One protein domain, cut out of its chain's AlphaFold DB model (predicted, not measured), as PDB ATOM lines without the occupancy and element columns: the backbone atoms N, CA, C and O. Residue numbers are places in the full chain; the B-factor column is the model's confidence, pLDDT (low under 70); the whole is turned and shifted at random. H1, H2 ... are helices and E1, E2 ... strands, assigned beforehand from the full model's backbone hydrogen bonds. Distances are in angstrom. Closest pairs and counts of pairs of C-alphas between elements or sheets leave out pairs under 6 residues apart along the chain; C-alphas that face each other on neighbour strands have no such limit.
ATOM      1  N   LEU A 513     -37.602 -17.581 -23.304       62.75
ATOM      2  CA  LEU A 513     -38.710 -17.594 -24.262       62.75
ATOM      3  C   LEU A 513     -38.417 -18.656 -25.316       62.75
ATOM      4  O   LEU A 513     -37.417 -18.573 -26.035       62.75
ATOM      5  N   THR A 514     -39.326 -19.618 -25.413       65.88
ATOM      6  CA  THR A 514     -39.261 -20.737 -26.350       65.88
ATOM      7  C   THR A 514     -40.324 -20.544 -27.421       65.88
ATOM      8  O   THR A 514     -41.515 -20.477 -27.122       65.88
ATOM      9  N   LEU A 515     -39.896 -20.441 -28.678       70.81
ATOM     10  CA  LEU A 515     -40.782 -20.294 -29.833       70.81
ATOM     11  C   LEU A 515     -40.600 -21.487 -30.760       70.81
ATOM     12  O   LEU A 515     -39.619 -21.548 -31.501       70.81
ATOM     13  N   ALA A 516     -41.536 -22.430 -30.711       72.38
ATOM     14  CA  ALA A 516     -41.544 -23.588 -31.594       72.38
ATOM     15  C   ALA A 516     -42.267 -23.271 -32.912       72.38
ATOM     16  O   ALA A 516     -43.345 -22.678 -32.916       72.38
ATOM     17  N   PHE A 517     -41.678 -23.676 -34.035       75.50
ATOM     18  CA  PHE A 517     -42.277 -23.587 -35.361       75.50
ATOM     19  C   PHE A 517     -41.644 -24.594 -36.323       75.50
ATOM     20  O   PHE A 517     -40.429 -24.719 -36.371       75.50
ATOM     21  N   ALA A 518     -42.454 -25.262 -37.150       62.78
ATOM     22  CA  ALA A 518     -41.985 -26.069 -38.287       62.78
ATOM     23  C   ALA A 518     -40.778 -26.999 -37.983       62.78
ATOM     24  O   ALA A 518     -39.828 -27.043 -38.758       62.78
ATOM     25  N   GLY A 519     -40.790 -27.706 -36.842       68.12
ATOM     26  CA  GLY A 519     -39.701 -28.607 -36.420       68.12
ATOM     27  C   GLY A 519     -38.473 -27.922 -35.797       68.12
ATOM     28  O   GLY A 519     -37.522 -28.598 -35.416       68.12
ATOM     29  N   HIS A 520     -38.498 -26.597 -35.656       69.88
ATOM     30  CA  HIS A 520     -37.447 -25.778 -35.057       69.88
ATOM     31  C   HIS A 520     -37.942 -25.087 -33.794       69.88
ATOM     32  O   HIS A 520     -39.116 -24.747 -33.665       69.88
ATOM     33  N   THR A 521     -37.014 -24.807 -32.887       74.94
ATOM     34  CA  THR A 521     -37.291 -24.025 -31.683       74.94
ATOM     35  C   THR A 521     -36.282 -22.893 -31.590       74.94
ATOM     36  O   THR A 521     -35.075 -23.139 -31.646       74.94
ATOM     37  N   LEU A 522     -36.762 -21.654 -31.481       74.88
ATOM     38  CA  LEU A 522     -35.930 -20.510 -31.122       74.88
ATOM     39  C   LEU A 522     -35.917 -20.372 -29.605       74.88
ATOM     40  O   LEU A 522     -36.972 -20.229 -28.985       74.88
ATOM     41  N   PHE A 523     -34.715 -20.385 -29.037       74.12
ATOM     42  CA  PHE A 523     -34.494 -20.127 -27.622       74.12
ATOM     43  C   PHE A 523     -33.935 -18.728 -27.451       74.12
ATOM     44  O   PHE A 523     -32.906 -18.368 -28.033       74.12
ATOM     45  N   VAL A 524     -34.611 -17.946 -26.623       67.19
ATOM     46  CA  VAL A 524     -34.173 -16.612 -26.249       67.19
ATOM     47  C   VAL A 524     -33.704 -16.659 -24.809       67.19
ATOM     48  O   VAL A 524     -34.516 -16.793 -23.894       67.19
ATOM     49  N   LYS A 525     -32.396 -16.500 -24.599       64.88
ATOM     50  CA  LYS A 525     -31.843 -16.368 -23.253       64.88
ATOM     51  C   LYS A 525     -31.647 -14.895 -22.924       64.88
ATOM     52  O   LYS A 525     -30.754 -14.244 -23.474       64.88
ATOM     53  N   GLN A 526     -32.463 -14.370 -22.013       59.59
ATOM     54  CA  GLN A 526     -32.243 -13.036 -21.463       59.59
ATOM     55  C   GLN A 526     -31.012 -13.073 -20.539       59.59
ATOM     56  O   GLN A 526     -30.996 -13.756 -19.518       59.59
ATOM     57  N   ALA A 527     -29.944 -12.388 -20.945       59.19
ATOM     58  CA  ALA A 527     -28.673 -12.301 -20.228       59.19
ATOM     59  C   ALA A 527     -27.988 -10.963 -20.551       59.19
ATOM     60  O   ALA A 527     -28.382 -10.280 -21.497       59.19
ATOM     61  N   ALA A 528     -26.920 -10.612 -19.820       57.34
ATOM     62  CA  ALA A 528     -26.106  -9.417 -20.101       57.34
ATOM     63  C   ALA A 528     -25.628  -9.358 -21.569       57.34
ATOM     64  O   ALA A 528     -25.496  -8.283 -22.155       57.34
ATOM     65  N   VAL A 529     -25.437 -10.530 -22.182       60.12
ATOM     66  CA  VAL A 529     -25.305 -10.706 -23.628       60.12
ATOM     67  C   VAL A 529     -26.441 -11.622 -24.092       60.12
ATOM     68  O   VAL A 529     -26.360 -12.829 -23.861       60.12
ATOM     69  N   PRO A 530     -27.506 -11.094 -24.718       65.38
ATOM     70  CA  PRO A 530     -28.589 -11.935 -25.202       65.38
ATOM     71  C   PRO A 530     -28.109 -12.768 -26.387       65.38
ATOM     72  O   PRO A 530     -27.532 -12.249 -27.353       65.38
ATOM     73  N   VAL A 531     -28.364 -14.069 -26.300       69.69
ATOM     74  CA  VAL A 531     -28.057 -15.042 -27.346       69.69
ATOM     75  C   VAL A 531     -29.370 -15.637 -27.834       69.69
ATOM     76  O   VAL A 531     -30.240 -15.982 -27.032       69.69
ATOM     77  N   LEU A 532     -29.506 -15.700 -29.157       78.06
ATOM     78  CA  LEU A 532     -30.617 -16.352 -29.833       78.06
ATOM     79  C   LEU A 532     -30.105 -17.653 -30.455       78.06
ATOM     80  O   LEU A 532     -29.280 -17.600 -31.375       78.06
ATOM     81  N   ASP A 533     -30.602 -18.781 -29.958       79.44
ATOM     82  CA  ASP A 533     -30.245 -20.123 -30.427       79.44
ATOM     83  C   ASP A 533     -31.389 -20.741 -31.236       79.44
ATOM     84  O   ASP A 533     -32.558 -20.431 -31.003       79.44
ATOM     85  N   MET A 534     -31.059 -21.655 -32.152       79.56
ATOM     86  CA  MET A 534     -32.037 -22.411 -32.946       79.56
ATOM     87  C   MET A 534     -31.779 -23.928 -32.881       79.56
ATOM     88  O   MET A 534     -30.629 -24.362 -32.958       79.56
ATOM     89  N   ALA A 535     -32.839 -24.729 -32.737       67.25
ATOM     90  CA  ALA A 535     -32.771 -26.092 -32.190       67.25
ATOM     91  C   ALA A 535     -32.562 -27.290 -33.141       67.25
ATOM     92  O   ALA A 535     -32.477 -28.399 -32.631       67.25
ATOM     93  N   SER A 536     -32.435 -27.143 -34.464       64.50
ATOM     94  CA  SER A 536     -32.099 -28.296 -35.337       64.50
ATOM     95  C   SER A 536     -30.762 -28.951 -34.953       64.50
ATOM     96  O   SER A 536     -30.629 -30.162 -34.830       64.50
ATOM     97  N   LYS A 537     -29.777 -28.088 -34.704       71.69
ATOM     98  CA  LYS A 537     -28.497 -28.326 -34.039       71.69
ATOM     99  C   LYS A 537     -28.215 -27.034 -33.296       71.69
ATOM    100  O   LYS A 537     -28.039 -26.006 -33.959       71.69
ATOM    101  N   ARG A 538     -28.272 -27.081 -31.960       72.62
ATOM    102  CA  ARG A 538     -28.220 -25.893 -31.097       72.62
ATOM    103  C   ARG A 538     -26.959 -25.081 -31.394       72.62
ATOM    104  O   ARG A 538     -25.852 -25.494 -31.072       72.62
ATOM    105  N   ASP A 539     -27.149 -23.943 -32.045       76.31
ATOM    106  CA  ASP A 539     -26.118 -22.966 -32.395       76.31
ATOM    107  C   ASP A 539     -26.798 -21.596 -32.491       76.31
ATOM    108  O   ASP A 539     -28.023 -21.501 -32.662       76.31
ATOM    109  N   THR A 540     -26.012 -20.528 -32.404       82.81
ATOM    110  CA  THR A 540     -26.555 -19.172 -32.453       82.81
ATOM    111  C   THR A 540     -27.051 -18.853 -33.864       82.81
ATOM    112  O   THR A 540     -26.363 -19.122 -34.858       82.81
ATOM    113  N   LEU A 541     -28.223 -18.223 -33.980       82.12
ATOM    114  CA  LEU A 541     -28.807 -17.878 -35.283       82.12
ATOM    115  C   LEU A 541     -27.862 -16.988 -36.110       82.12
ATOM    116  O   LEU A 541     -27.635 -17.249 -37.291       82.12
ATOM    117  N   SER A 542     -27.230 -15.994 -35.471       81.31
ATOM    118  CA  SER A 542     -26.202 -15.142 -36.090       81.31
ATOM    119  C   SER A 542     -25.049 -15.947 -36.695       81.31
ATOM    120  O   SER A 542     -24.571 -15.612 -37.778       81.31
ATOM    121  N   HIS A 543     -24.576 -16.992 -36.009       81.44
ATOM    122  CA  HIS A 543     -23.466 -17.811 -36.490       81.44
ATOM    123  C   HIS A 543     -23.885 -18.668 -37.686       81.44
ATOM    124  O   HIS A 543     -23.163 -18.700 -38.686       81.44
ATOM    125  N   LYS A 544     -25.084 -19.266 -37.644       82.81
ATOM    126  CA  LYS A 544     -25.663 -19.988 -38.787       82.81
ATOM    127  C   LYS A 544     -25.804 -19.078 -40.013       82.81
ATOM    128  O   LYS A 544     -25.293 -19.418 -41.078       82.81
ATOM    129  N   VAL A 545     -26.381 -17.885 -39.858       83.75
ATOM    130  CA  VAL A 545     -26.516 -16.896 -40.948       83.75
ATOM    131  C   VAL A 545     -25.144 -16.414 -41.450       83.75
ATOM    132  O   VAL A 545     -24.914 -16.300 -42.654       83.75
ATOM    133  N   GLY A 546     -24.201 -16.148 -40.542       81.38
ATOM    134  CA  GLY A 546     -22.861 -15.652 -40.865       81.38
ATOM    135  C   GLY A 546     -22.013 -16.644 -41.665       81.38
ATOM    136  O   GLY A 546     -21.383 -16.254 -42.653       81.38
ATOM    137  N   ARG A 547     -22.037 -17.927 -41.288       79.75
ATOM    138  CA  ARG A 547     -21.326 -18.996 -42.003       79.75
ATOM    139  C   ARG A 547     -21.821 -19.110 -43.444       79.75
ATOM    140  O   ARG A 547     -21.021 -19.016 -44.376       79.75
ATOM    141  N   HIS A 548     -23.135 -19.168 -43.636       76.38
ATOM    142  CA  HIS A 548     -23.759 -19.309 -44.953       76.38
ATOM    143  C   HIS A 548     -23.579 -18.075 -45.837       76.38
ATOM    144  O   HIS A 548     -23.321 -18.203 -47.033       76.38
ATOM    145  N   ASN A 549     -23.585 -16.877 -45.249       81.62
ATOM    146  CA  ASN A 549     -23.220 -15.652 -45.955       81.62
ATOM    147  C   ASN A 549     -21.819 -15.734 -46.579       81.62
ATOM    148  O   ASN A 549     -21.596 -15.196 -47.664       81.62
ATOM    149  N   SER A 550     -20.864 -16.392 -45.917       79.75
ATOM    150  CA  SER A 550     -19.517 -16.561 -46.467       79.75
ATOM    151  C   SER A 550     -19.490 -17.574 -47.619       79.75
ATOM    152  O   SER A 550     -18.880 -17.298 -48.654       79.75
ATOM    153  N   VAL A 551     -20.235 -18.678 -47.499       76.00
ATOM    154  CA  VAL A 551     -20.365 -19.726 -48.525       76.00
ATOM    155  C   VAL A 551     -21.070 -19.207 -49.783       76.00
ATOM    156  O   VAL A 551     -20.580 -19.424 -50.895       76.00
ATOM    157  N   ILE A 552     -22.172 -18.463 -49.639       81.38
ATOM    158  CA  ILE A 552     -22.883 -17.854 -50.773       81.38
ATOM    159  C   ILE A 552     -21.986 -16.832 -51.472       81.38
ATOM    160  O   ILE A 552     -21.832 -16.909 -52.688       81.38
ATOM    161  N   ARG A 553     -21.298 -15.947 -50.734       83.12
ATOM    162  CA  ARG A 553     -20.341 -14.995 -51.333       83.12
ATOM    163  C   ARG A 553     -19.196 -15.695 -52.058       83.12
ATOM    164  O   ARG A 553     -18.794 -15.255 -53.132       83.12
ATOM    165  N   ALA A 554     -18.640 -16.758 -51.479       79.06
ATOM    166  CA  ALA A 554     -17.591 -17.541 -52.126       79.06
ATOM    167  C   ALA A 554     -18.099 -18.163 -53.436       79.06
ATOM    168  O   ALA A 554     -17.397 -18.144 -54.440       79.06
ATOM    169  N   THR A 555     -19.347 -18.632 -53.450       76.56
ATOM    170  CA  THR A 555     -20.009 -19.184 -54.640       76.56
ATOM    171  C   THR A 555     -20.307 -18.107 -55.685       76.56
ATOM    172  O   THR A 555     -19.980 -18.277 -56.855       76.56
ATOM    173  N   GLN A 556     -20.823 -16.949 -55.279       76.50
ATOM    174  CA  GLN A 556     -21.032 -15.796 -56.156       76.50
ATOM    175  C   GLN A 556     -19.738 -15.334 -56.832       76.50
ATOM    176  O   GLN A 556     -19.762 -14.997 -58.008       76.50
ATOM    177  N   LYS A 557     -18.593 -15.366 -56.131       81.12
ATOM    178  CA  LYS A 557     -17.281 -15.038 -56.725       81.12
ATOM    179  C   LYS A 557     -16.879 -15.985 -57.856       81.12
ATOM    180  O   LYS A 557     -16.104 -15.588 -58.720       81.12
ATOM    181  N   THR A 558     -17.375 -17.221 -57.840       74.38
ATOM    182  CA  THR A 558     -17.116 -18.203 -58.903       74.38
ATOM    183  C   THR A 558     -18.090 -18.085 -60.077       74.38
ATOM    184  O   THR A 558     -17.853 -18.680 -61.123       74.38
ATOM    185  N   LEU A 559     -19.163 -17.299 -59.933       58.19
ATOM    186  CA  LEU A 559     -20.232 -17.183 -60.920       58.19
ATOM    187  C   LEU A 559     -20.158 -15.856 -61.697       58.19
ATOM    188  O   LEU A 559     -19.743 -14.832 -61.150       58.19
ATOM    189  N   PRO A 560     -20.569 -15.833 -62.977       57.56
ATOM    190  CA  PRO A 560     -20.730 -14.591 -63.728       57.56
ATOM    191  C   PRO A 560     -21.796 -13.696 -63.083       57.56
ATOM    192  O   PRO A 560     -22.891 -14.177 -62.786       57.56
ATOM    193  N   ALA A 561     -21.502 -12.406 -62.905       61.88
ATOM    194  CA  ALA A 561     -22.403 -11.451 -62.244       61.88
ATOM    195  C   ALA A 561     -23.755 -11.253 -62.964       61.88
ATOM    196  O   ALA A 561     -24.716 -10.780 -62.366       61.88
ATOM    197  N   ASP A 562     -23.833 -11.618 -64.243       50.47
ATOM    198  CA  ASP A 562     -25.011 -11.533 -65.106       50.47
ATOM    199  C   ASP A 562     -25.822 -12.837 -65.195       50.47
ATOM    200  O   ASP A 562     -26.884 -12.847 -65.811       50.47
ATOM    201  N   SER A 563     -25.362 -13.921 -64.563       56.06
ATOM    202  CA  SER A 563     -26.058 -15.212 -64.596       56.06
ATOM    203  C   SER A 563     -27.301 -15.241 -63.698       56.06
ATOM    204  O   SER A 563     -27.306 -14.687 -62.596       56.06
ATOM    205  N   ASP A 564     -28.335 -15.976 -64.114       56.91
ATOM    206  CA  ASP A 564     -29.526 -16.211 -63.281       56.91
ATOM    207  C   ASP A 564     -29.173 -16.939 -61.977       56.91
ATOM    208  O   ASP A 564     -29.767 -16.681 -60.933       56.91
ATOM    209  N   ALA A 565     -28.122 -17.763 -62.005       61.97
ATOM    210  CA  ALA A 565     -27.510 -18.373 -60.830       61.97
ATOM    211  C   ALA A 565     -27.000 -17.333 -59.818       61.97
ATOM    212  O   ALA A 565     -27.259 -17.443 -58.619       61.97
ATOM    213  N   TYR A 566     -26.295 -16.308 -60.297       71.44
ATOM    214  CA  TYR A 566     -25.821 -15.209 -59.462       71.44
ATOM    215  C   TYR A 566     -26.985 -14.389 -58.903       71.44
ATOM    216  O   TYR A 566     -26.977 -14.064 -57.719       71.44
ATOM    217  N   ARG A 567     -28.005 -14.099 -59.723       71.81
ATOM    218  CA  ARG A 567     -29.205 -13.361 -59.294       71.81
ATOM    219  C   ARG A 567     -29.988 -14.117 -58.233       71.81
ATOM    220  O   ARG A 567     -30.347 -13.525 -57.222       71.81
ATOM    221  N   LEU A 568     -30.196 -15.418 -58.427       73.69
ATOM    222  CA  LEU A 568     -30.849 -16.275 -57.446       73.69
ATOM    223  C   LEU A 568     -30.069 -16.253 -56.129       73.69
ATOM    224  O   LEU A 568     -30.657 -15.971 -55.090       73.69
ATOM    225  N   LEU A 569     -28.747 -16.460 -56.169       79.06
ATOM    226  CA  LEU A 569     -27.893 -16.395 -54.978       79.06
ATOM    227  C   LEU A 569     -27.869 -15.006 -54.329       79.06
ATOM    228  O   LEU A 569     -27.788 -14.928 -53.109       79.06
ATOM    229  N   GLU A 570     -27.953 -13.919 -55.097       80.06
ATOM    230  CA  GLU A 570     -28.051 -12.560 -54.548       80.06
ATOM    231  C   GLU A 570     -29.393 -12.331 -53.849       80.06
ATOM    232  O   GLU A 570     -29.415 -11.745 -52.768       80.06
ATOM    233  N   THR A 571     -30.493 -12.857 -54.395       81.19
ATOM    234  CA  THR A 571     -31.802 -12.859 -53.726       81.19
ATOM    235  C   THR A 571     -31.732 -13.629 -52.408       81.19
ATOM    236  O   THR A 571     -32.106 -13.082 -51.369       81.19
ATOM    237  N   GLN A 572     -31.143 -14.833 -52.407       81.00
ATOM    238  CA  GLN A 572     -30.904 -15.603 -51.176       81.00
ATOM    239  C   GLN A 572     -30.078 -14.812 -50.160       81.00
ATOM    240  O   GLN A 572     -30.394 -14.742 -48.971       81.00
ATOM    241  N   PHE A 573     -29.008 -14.183 -50.642       83.62
ATOM    242  CA  PHE A 573     -28.090 -13.395 -49.836       83.62
ATOM    243  C   PHE A 573     -28.751 -12.128 -49.265       83.62
ATOM    244  O   PHE A 573     -28.366 -11.640 -48.199       83.62
ATOM    245  N   GLY A 574     -29.744 -11.576 -49.964       82.25
ATOM    246  CA  GLY A 574     -30.603 -10.500 -49.483       82.25
ATOM    247  C   GLY A 574     -31.535 -10.955 -48.360       82.25
ATOM    248  O   GLY A 574     -31.567 -10.321 -47.303       82.25
ATOM    249  N   GLU A 575     -32.232 -12.078 -48.544       81.88
ATOM    250  CA  GLU A 575     -33.156 -12.629 -47.540       81.88
ATOM    251  C   GLU A 575     -32.428 -13.021 -46.238       81.88
ATOM    252  O   GLU A 575     -32.876 -12.666 -45.146       81.88
ATOM    253  N   LEU A 576     -31.246 -13.642 -46.328       84.31
ATOM    254  CA  LEU A 576     -30.422 -13.974 -45.155       84.31
ATOM    255  C   LEU A 576     -29.904 -12.735 -44.413       84.31
ATOM    256  O   LEU A 576     -29.809 -12.735 -43.183       84.31
ATOM    257  N   ARG A 577     -29.587 -11.653 -45.137       84.19
ATOM    258  CA  ARG A 577     -29.224 -10.368 -44.518       84.19
ATOM    259  C   ARG A 577     -30.393  -9.764 -43.747       84.19
ATOM    260  O   ARG A 577     -30.164  -9.223 -42.667       84.19
ATOM    261  N   ALA A 578     -31.613  -9.871 -44.271       82.88
ATOM    262  CA  ALA A 578     -32.811  -9.404 -43.580       82.88
ATOM    263  C   ALA A 578     -33.045 -10.182 -42.273       82.88
ATOM    264  O   ALA A 578     -33.234  -9.561 -41.228       82.88
ATOM    265  N   ILE A 579     -32.909 -11.513 -42.301       84.69
ATOM    266  CA  ILE A 579     -32.999 -12.368 -41.102       84.69
ATOM    267  C   ILE A 579     -31.923 -11.985 -40.072       84.69
ATOM    268  O   ILE A 579     -32.220 -11.827 -38.889       84.69
ATOM    269  N   GLY A 580     -30.675 -11.771 -40.505       84.75
ATOM    270  CA  GLY A 580     -29.590 -11.346 -39.613       84.75
ATOM    271  C   GLY A 580     -29.793  -9.950 -39.005       84.75
ATOM    272  O   GLY A 580     -29.409  -9.707 -37.860       84.75
ATOM    273  N   ALA A 581     -30.411  -9.024 -39.743       81.19
ATOM    274  CA  ALA A 581     -30.767  -7.703 -39.228       81.19
ATOM    275  C   ALA A 581     -31.873  -7.790 -38.162       81.19
ATOM    276  O   ALA A 581     -31.743  -7.163 -37.110       81.19
ATOM    277  N   ALA A 582     -32.898  -8.615 -38.397       79.69
ATOM    278  CA  ALA A 582     -33.983  -8.854 -37.449       79.69
ATOM    279  C   ALA A 582     -33.503  -9.561 -36.163       79.69
ATOM    280  O   ALA A 582     -33.889  -9.158 -35.067       79.69
ATOM    281  N   ASP A 583     -32.593 -10.540 -36.264       82.06
ATOM    282  CA  ASP A 583     -31.915 -11.149 -35.100       82.06
ATOM    283  C   ASP A 583     -31.190 -10.082 -34.259       82.06
ATOM    284  O   ASP A 583     -31.352 -10.002 -33.040       82.06
ATOM    285  N   LYS A 584     -30.434  -9.189 -34.911       81.44
ATOM    286  CA  LYS A 584     -29.718  -8.101 -34.227       81.44
ATOM    287  C   LYS A 584     -30.666  -7.131 -33.516       81.44
ATOM    288  O   LYS A 584     -30.362  -6.690 -32.406       81.44
ATOM    289  N   GLU A 585     -31.779  -6.776 -34.148       76.25
ATOM    290  CA  GLU A 585     -32.800  -5.905 -33.564       76.25
ATOM    291  C   GLU A 585     -33.448  -6.555 -32.337       76.25
ATOM    292  O   GLU A 585     -33.499  -5.939 -31.269       76.25
ATOM    293  N   LEU A 586     -33.833  -7.829 -32.446       73.81
ATOM    294  CA  LEU A 586     -34.404  -8.592 -31.340       73.81
ATOM    295  C   LEU A 586     -33.433  -8.685 -30.156       73.81
ATOM    296  O   LEU A 586     -33.812  -8.399 -29.020       73.81
ATOM    297  N   ARG A 587     -32.152  -8.985 -30.407       75.06
ATOM    298  CA  ARG A 587     -31.109  -8.978 -29.367       75.06
ATOM    299  C   ARG A 587     -30.968  -7.623 -28.684       75.06
ATOM    300  O   ARG A 587     -30.647  -7.581 -27.505       75.06
ATOM    301  N   ASN A 588     -31.176  -6.511 -29.387       74.31
ATOM    302  CA  ASN A 588     -31.114  -5.184 -28.773       74.31
ATOM    303  C   ASN A 588     -32.343  -4.881 -27.910       74.31
ATOM    304  O   ASN A 588     -32.192  -4.263 -26.859       74.31
ATOM    305  N   LEU A 589     -33.533  -5.335 -28.312       68.50
ATOM    306  CA  LEU A 589     -34.744  -5.215 -27.496       68.50
ATOM    307  C   LEU A 589     -34.619  -6.006 -26.189       68.50
ATOM    308  O   LEU A 589     -34.964  -5.495 -25.129       68.50
ATOM    309  N   LEU A 590     -34.029  -7.200 -26.252       67.50
ATOM    310  CA  LEU A 590     -33.827  -8.084 -25.099       67.50
ATOM    311  C   LEU A 590     -32.770  -7.594 -24.093       67.50
ATOM    312  O   LEU A 590     -32.667  -8.152 -23.004       67.50
ATOM    313  N   LYS A 591     -31.987  -6.558 -24.430       67.69
ATOM    314  CA  LYS A 591     -31.057  -5.901 -23.491       67.69
ATOM    315  C   LYS A 591     -31.753  -4.925 -22.542       67.69
ATOM    316  O   LYS A 591     -31.114  -4.461 -21.602       67.69
ATOM    317  N   LYS A 592     -33.009  -4.552 -22.805       59.41
ATOM    318  CA  LYS A 592     -33.741  -3.609 -21.954       59.41
ATOM    319  C   LYS A 592     -34.191  -4.318 -20.663       59.41
ATOM    320  O   LYS A 592     -34.684  -5.443 -20.756       59.41
ATOM    321  N   GLN A 606     -43.738  -8.671 -30.845       69.94
ATOM    322  CA  GLN A 606     -44.080  -8.694 -32.273       69.94
ATOM    323  C   GLN A 606     -42.834  -8.896 -33.155       69.94
ATOM    324  O   GLN A 606     -42.887  -9.608 -34.153       69.94
ATOM    325  N   SER A 607     -41.685  -8.361 -32.735       69.94
ATOM    326  CA  SER A 607     -40.379  -8.583 -33.367       69.94
ATOM    327  C   SER A 607     -39.977 -10.061 -33.427       69.94
ATOM    328  O   SER A 607     -39.447 -10.507 -34.441       69.94
ATOM    329  N   SER A 608     -40.265 -10.843 -32.383       71.56
ATOM    330  CA  SER A 608     -39.978 -12.281 -32.350       71.56
ATOM    331  C   SER A 608     -40.879 -13.057 -33.310       71.56
ATOM    332  O   SER A 608     -40.403 -13.944 -34.013       71.56
ATOM    333  N   ARG A 609     -42.167 -12.695 -33.401       76.31
ATOM    334  CA  ARG A 609     -43.104 -13.302 -34.367       76.31
ATOM    335  C   ARG A 609     -42.722 -12.963 -35.804       76.31
ATOM    336  O   ARG A 609     -42.751 -13.834 -36.669       76.31
ATOM    337  N   ASN A 610     -42.311 -11.721 -36.045       81.06
ATOM    338  CA  ASN A 610     -41.825 -11.279 -37.347       81.06
ATOM    339  C   ASN A 610     -40.565 -12.057 -37.756       81.06
ATOM    340  O   ASN A 610     -40.486 -12.517 -38.891       81.06
ATOM    341  N   LEU A 611     -39.618 -12.266 -36.834       82.25
ATOM    342  CA  LEU A 611     -38.419 -13.067 -37.094       82.25
ATOM    343  C   LEU A 611     -38.765 -14.528 -37.424       82.25
ATOM    344  O   LEU A 611     -38.246 -15.073 -38.396       82.25
ATOM    345  N   VAL A 612     -39.680 -15.143 -36.667       82.06
ATOM    346  CA  VAL A 612     -40.186 -16.497 -36.954       82.06
ATOM    347  C   VAL A 612     -40.813 -16.556 -38.347       82.06
ATOM    348  O   VAL A 612     -40.463 -17.428 -39.138       82.06
ATOM    349  N   SER A 613     -41.672 -15.595 -38.690       83.19
ATOM    350  CA  SER A 613     -42.314 -15.516 -40.006       83.19
ATOM    351  C   SER A 613     -41.299 -15.345 -41.145       83.19
ATOM    352  O   SER A 613     -41.418 -15.993 -42.185       83.19
ATOM    353  N   GLN A 614     -40.257 -14.533 -40.945       85.19
ATOM    354  CA  GLN A 614     -39.176 -14.358 -41.919       85.19
ATOM    355  C   GLN A 614     -38.392 -15.655 -42.147       85.19
ATOM    356  O   GLN A 614     -38.136 -16.013 -43.299       85.19
ATOM    357  N   ILE A 615     -38.055 -16.378 -41.074       84.31
ATOM    358  CA  ILE A 615     -37.363 -17.673 -41.147       84.31
ATOM    359  C   ILE A 615     -38.249 -18.714 -41.835       84.31
ATOM    360  O   ILE A 615     -37.806 -19.366 -42.776       84.31
ATOM    361  N   GLN A 616     -39.515 -18.837 -41.430       83.50
ATOM    362  CA  GLN A 616     -40.474 -19.755 -42.053       83.50
ATOM    363  C   GLN A 616     -40.667 -19.456 -43.542       83.50
ATOM    364  O   GLN A 616     -40.668 -20.370 -44.364       83.50
ATOM    365  N   GLY A 617     -40.803 -18.178 -43.901       84.75
ATOM    366  CA  GLY A 617     -40.932 -17.750 -45.288       84.75
ATOM    367  C   GLY A 617     -39.705 -18.117 -46.118       84.75
ATOM    368  O   GLY A 617     -39.857 -18.614 -47.230       84.75
ATOM    369  N   PHE A 618     -38.505 -17.918 -45.570       85.50
ATOM    370  CA  PHE A 618     -37.252 -18.309 -46.213       85.50
ATOM    371  C   PHE A 618     -37.173 -19.827 -46.424       85.50
ATOM    372  O   PHE A 618     -37.003 -20.281 -47.553       85.50
ATOM    373  N   LEU A 619     -37.375 -20.620 -45.366       83.94
ATOM    374  CA  LEU A 619     -37.322 -22.084 -45.443       83.94
ATOM    375  C   LEU A 619     -38.334 -22.637 -46.452       83.94
ATOM    376  O   LEU A 619     -37.988 -23.481 -47.275       83.94
ATOM    377  N   LYS A 620     -39.564 -22.109 -46.451       83.88
ATOM    378  CA  LYS A 620     -40.626 -22.530 -47.373       83.88
ATOM    379  C   LYS A 620     -40.317 -22.169 -48.826       83.88
ATOM    380  O   LYS A 620     -40.502 -23.011 -49.699       83.88
ATOM    381  N   ARG A 621     -39.848 -20.943 -49.099       82.31
ATOM    382  CA  ARG A 621     -39.521 -20.497 -50.470       82.31
ATOM    383  C   ARG A 621     -38.420 -21.339 -51.102       82.31
ATOM    384  O   ARG A 621     -38.496 -21.627 -52.292       82.31
ATOM    385  N   HIS A 622     -37.439 -21.752 -50.304       79.31
ATOM    386  CA  HIS A 622     -36.262 -22.471 -50.801       79.31
ATOM    387  C   HIS A 622     -36.312 -23.976 -50.536       79.31
ATOM    388  O   HIS A 622     -35.348 -24.671 -50.837       79.31
ATOM    389  N   GLN A 623     -37.437 -24.477 -50.006       81.31
ATOM    390  CA  GLN A 623     -37.667 -25.892 -49.685       81.31
ATOM    391  C   GLN A 623     -36.555 -26.472 -48.798       81.31
ATOM    392  O   GLN A 623     -36.093 -27.596 -48.987       81.31
ATOM    393  N   LEU A 624     -36.093 -25.669 -47.836       76.19
ATOM    394  CA  LEU A 624     -34.970 -26.014 -46.976       76.19
ATOM    395  C   LEU A 624     -35.467 -26.615 -45.658       76.19
ATOM    396  O   LEU A 624     -36.369 -26.051 -45.036       76.19
ATOM    397  N   PRO A 625     -34.841 -27.702 -45.179       73.94
ATOM    398  CA  PRO A 625     -35.157 -28.264 -43.871       73.94
ATOM    399  C   PRO A 625     -34.586 -27.416 -42.720       73.94
ATOM    400  O   PRO A 625     -35.147 -27.416 -41.628       73.94
ATOM    401  N   ASP A 626     -33.489 -26.683 -42.951       77.38
ATOM    402  CA  ASP A 626     -32.819 -25.809 -41.980       77.38
ATOM    403  C   ASP A 626     -31.986 -24.723 -42.703       77.38
ATOM    404  O   ASP A 626     -31.501 -24.945 -43.812       77.38
ATOM    405  N   ILE A 627     -31.770 -23.573 -42.052       74.94
ATOM    406  CA  ILE A 627     -30.806 -22.527 -42.453       74.94
ATOM    407  C   ILE A 627     -29.352 -23.014 -42.271       74.94
ATOM    408  O   ILE A 627     -28.436 -22.439 -42.849       74.94
ATOM    409  N   GLY A 628     -29.137 -24.053 -41.455       73.38
ATOM    410  CA  GLY A 628     -27.864 -24.754 -41.281       73.38
ATOM    411  C   GLY A 628     -27.543 -25.734 -42.416       73.38
ATOM    412  O   GLY A 628     -27.532 -25.373 -43.588       73.38
ATOM    413  N   ASP A 629     -27.310 -26.994 -42.057       68.56
ATOM    414  CA  ASP A 629     -26.804 -28.043 -42.957       68.56
ATOM    415  C   ASP A 629     -27.648 -28.212 -44.242       68.56
ATOM    416  O   ASP A 629     -27.116 -28.530 -45.305       68.56
ATOM    417  N   GLY A 630     -28.954 -27.917 -44.179       72.88
ATOM    418  CA  GLY A 630     -29.850 -27.926 -45.341       72.88
ATOM    419  C   GLY A 630     -29.477 -26.916 -46.433       72.88
ATOM    420  O   GLY A 630     -29.531 -27.244 -47.619       72.88
ATOM    421  N   LEU A 631     -29.056 -25.705 -46.059       74.31
ATOM    422  CA  LEU A 631     -28.654 -24.665 -47.007       74.31
ATOM    423  C   LEU A 631     -27.263 -24.945 -47.595       74.31
ATOM    424  O   LEU A 631     -27.052 -24.754 -48.792       74.31
ATOM    425  N   GLU A 632     -26.322 -25.434 -46.786       74.00
ATOM    426  CA  GLU A 632     -25.005 -25.888 -47.255       74.00
ATOM    427  C   GLU A 632     -25.126 -27.032 -48.277       74.00
ATOM    428  O   GLU A 632     -24.519 -26.963 -49.352       74.00
ATOM    429  N   ALA A 633     -25.967 -28.036 -47.996       76.62
ATOM    430  CA  ALA A 633     -26.257 -29.131 -48.922       76.62
ATOM    431  C   ALA A 633     -26.901 -28.628 -50.227       76.62
ATOM    432  O   ALA A 633     -26.489 -29.028 -51.317       76.62
ATOM    433  N   TRP A 634     -27.850 -27.694 -50.136       79.00
ATOM    434  CA  TRP A 634     -28.464 -27.074 -51.311       79.00
ATOM    435  C   TRP A 634     -27.442 -26.316 -52.175       79.00
ATOM    436  O   TRP A 634     -27.394 -26.526 -53.386       79.00
ATOM    437  N   VAL A 635     -26.565 -25.493 -51.578       75.25
ATOM    438  CA  VAL A 635     -25.515 -24.760 -52.319       75.25
ATOM    439  C   VAL A 635     -24.513 -25.721 -52.967       75.25
ATOM    440  O   VAL A 635     -24.039 -25.463 -54.078       75.25
ATOM    441  N   LYS A 636     -24.182 -26.828 -52.297       77.25
ATOM    442  CA  LYS A 636     -23.312 -27.870 -52.852       77.25
ATOM    443  C   LYS A 636     -23.948 -28.516 -54.088       77.25
ATOM    444  O   LYS A 636     -23.344 -28.479 -55.160       77.25
ATOM    445  N   ASN A 637     -25.191 -28.983 -53.977       74.25
ATOM    446  CA  ASN A 637     -25.937 -29.578 -55.092       74.25
ATOM    447  C   ASN A 637     -26.134 -28.579 -56.252       74.25
ATOM    448  O   ASN A 637     -26.058 -28.928 -57.433       74.25
ATOM    449  N   PHE A 638     -26.321 -27.297 -55.931       71.25
ATOM    450  CA  PHE A 638     -26.394 -26.217 -56.911       71.25
ATOM    451  C   PHE A 638     -25.080 -26.029 -57.692       71.25
ATOM    452  O   PHE A 638     -25.094 -25.888 -58.913       71.25
ATOM    453  N   LYS A 639     -23.920 -26.063 -57.023       65.31
ATOM    454  CA  LYS A 639     -22.614 -25.998 -57.707       65.31
ATOM    455  C   LYS A 639     -22.382 -27.197 -58.618       65.31
ATOM    456  O   LYS A 639     -21.913 -27.029 -59.742       65.31
ATOM    457  N   GLU A 640     -22.701 -28.390 -58.131       61.56
ATOM    458  CA  GLU A 640     -22.481 -29.642 -58.856       61.56
ATOM    459  C   GLU A 640     -23.366 -29.743 -60.108       61.56
ATOM    460  O   GLU A 640     -22.896 -30.172 -61.162       61.56
ATOM    461  N   SER A 641     -24.609 -29.255 -60.042       59.62
ATOM    462  CA  SER A 641     -25.500 -29.186 -61.209       59.62
ATOM    463  C   SER A 641     -25.031 -28.182 -62.272       59.62
ATOM    464  O   SER A 641     -25.127 -28.469 -63.461       59.62
ATOM    465  N   LYS A 642     -24.450 -27.039 -61.878       54.00
ATOM    466  CA  LYS A 642     -24.000 -25.989 -62.814       54.00
ATOM    467  C   LYS A 642     -22.602 -26.196 -63.398       54.00
ATOM    468  O   LYS A 642     -22.332 -25.727 -64.499       54.00
ATOM    469  N   ALA A 643     -21.724 -26.941 -62.725       48.19
ATOM    470  CA  ALA A 643     -20.428 -27.337 -63.287       48.19
ATOM    471  C   ALA A 643     -20.565 -28.303 -64.484       48.19
ATOM    472  O   ALA A 643     -19.702 -28.314 -65.366       48.19
ATOM    473  N   LYS A 644     -21.659 -29.076 -64.557       45.69
ATOM    474  CA  LYS A 644     -21.954 -29.961 -65.697       45.69
ATOM    475  C   LYS A 644     -22.309 -29.195 -66.983       45.69
ATOM    476  O   LYS A 644     -21.818 -29.585 -68.041       45.69
ATOM    477  N   GLU A 645     -23.013 -28.060 -66.891       50.47
ATOM    478  CA  GLU A 645     -23.622 -27.328 -68.030       50.47
ATOM    479  C   GLU A 645     -22.640 -26.758 -69.084       50.47
ATOM    480  O   GLU A 645     -23.065 -26.374 -70.171       50.47
TER     481      GLU A 645
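Overview. This is residues 513 to 592 and 606 to 645 of the 855 residues of an uncharacterized protein of Deinococcus sp. HMF7620 (UniProt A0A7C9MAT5). A long helical hairpin, H1 and H2, makes the body of a rod; H3 packs beside H2 near one end, H4 beside H1 toward the other, and a small sheet sits at the H3 end. The printed part has 120 residues, mostly helix in its named elements: strands E1 to E3, then helices H1 to H4. The sheet, E1 E2 E3, is a meander, each strand the antiparallel neighbour of the one before. The whole is compact, with a radius of gyration of the C-alphas of 15.3 A and spans of 51 by 25 by 20 A.

Arrangement. Start at E1, residues 513 to 517, in a hairpin with E2, residues 520 to 525; N 515 and O 522 are within hydrogen-bond range at 2.9 A. E2 and E3, residues 531 to 534, form the next hairpin, with N 523 and O 533 2.9 A apart. H1, residues 541 to 558, only grazes the sheet with residues 541 to 544. H2, residues 564 to 589, touches H1 at a shallow tilt of 22 degrees, opposite ways, closest at C-alphas 556 and 566, 5.8 A. H3, residues 606 to 622, touches H2 residues 575 to 586, closest at C-alphas 611 and 582, 6.1 A; its height over the sheet is 10.6 A. H4, residues 629 to 644, touches H1 residues 548 to 555, closest at C-alphas 632 and 548, 7.1 A, and is apart from H3. Each O i to N i+4 pair is within range in H2 and H3, 13 of 14 in H1 and 11 of 12 in H4.

Along the chain. Find C-alpha 513, where E1 begins, at (-38.710, -17.594, -24.262). From C-alpha 564 at (-29.526, -16.211, -63.281), H2 runs 37.8 A; H1 runs 26.4 A.

Size, cuts and confidence. Residues 593 to 605 are not printed, a gap of 15.5 A between C-alphas 592 and 606. Mean pLDDT of the printed part is 73.6; residues 559 to 565 and 639 to 645 are among those under 70.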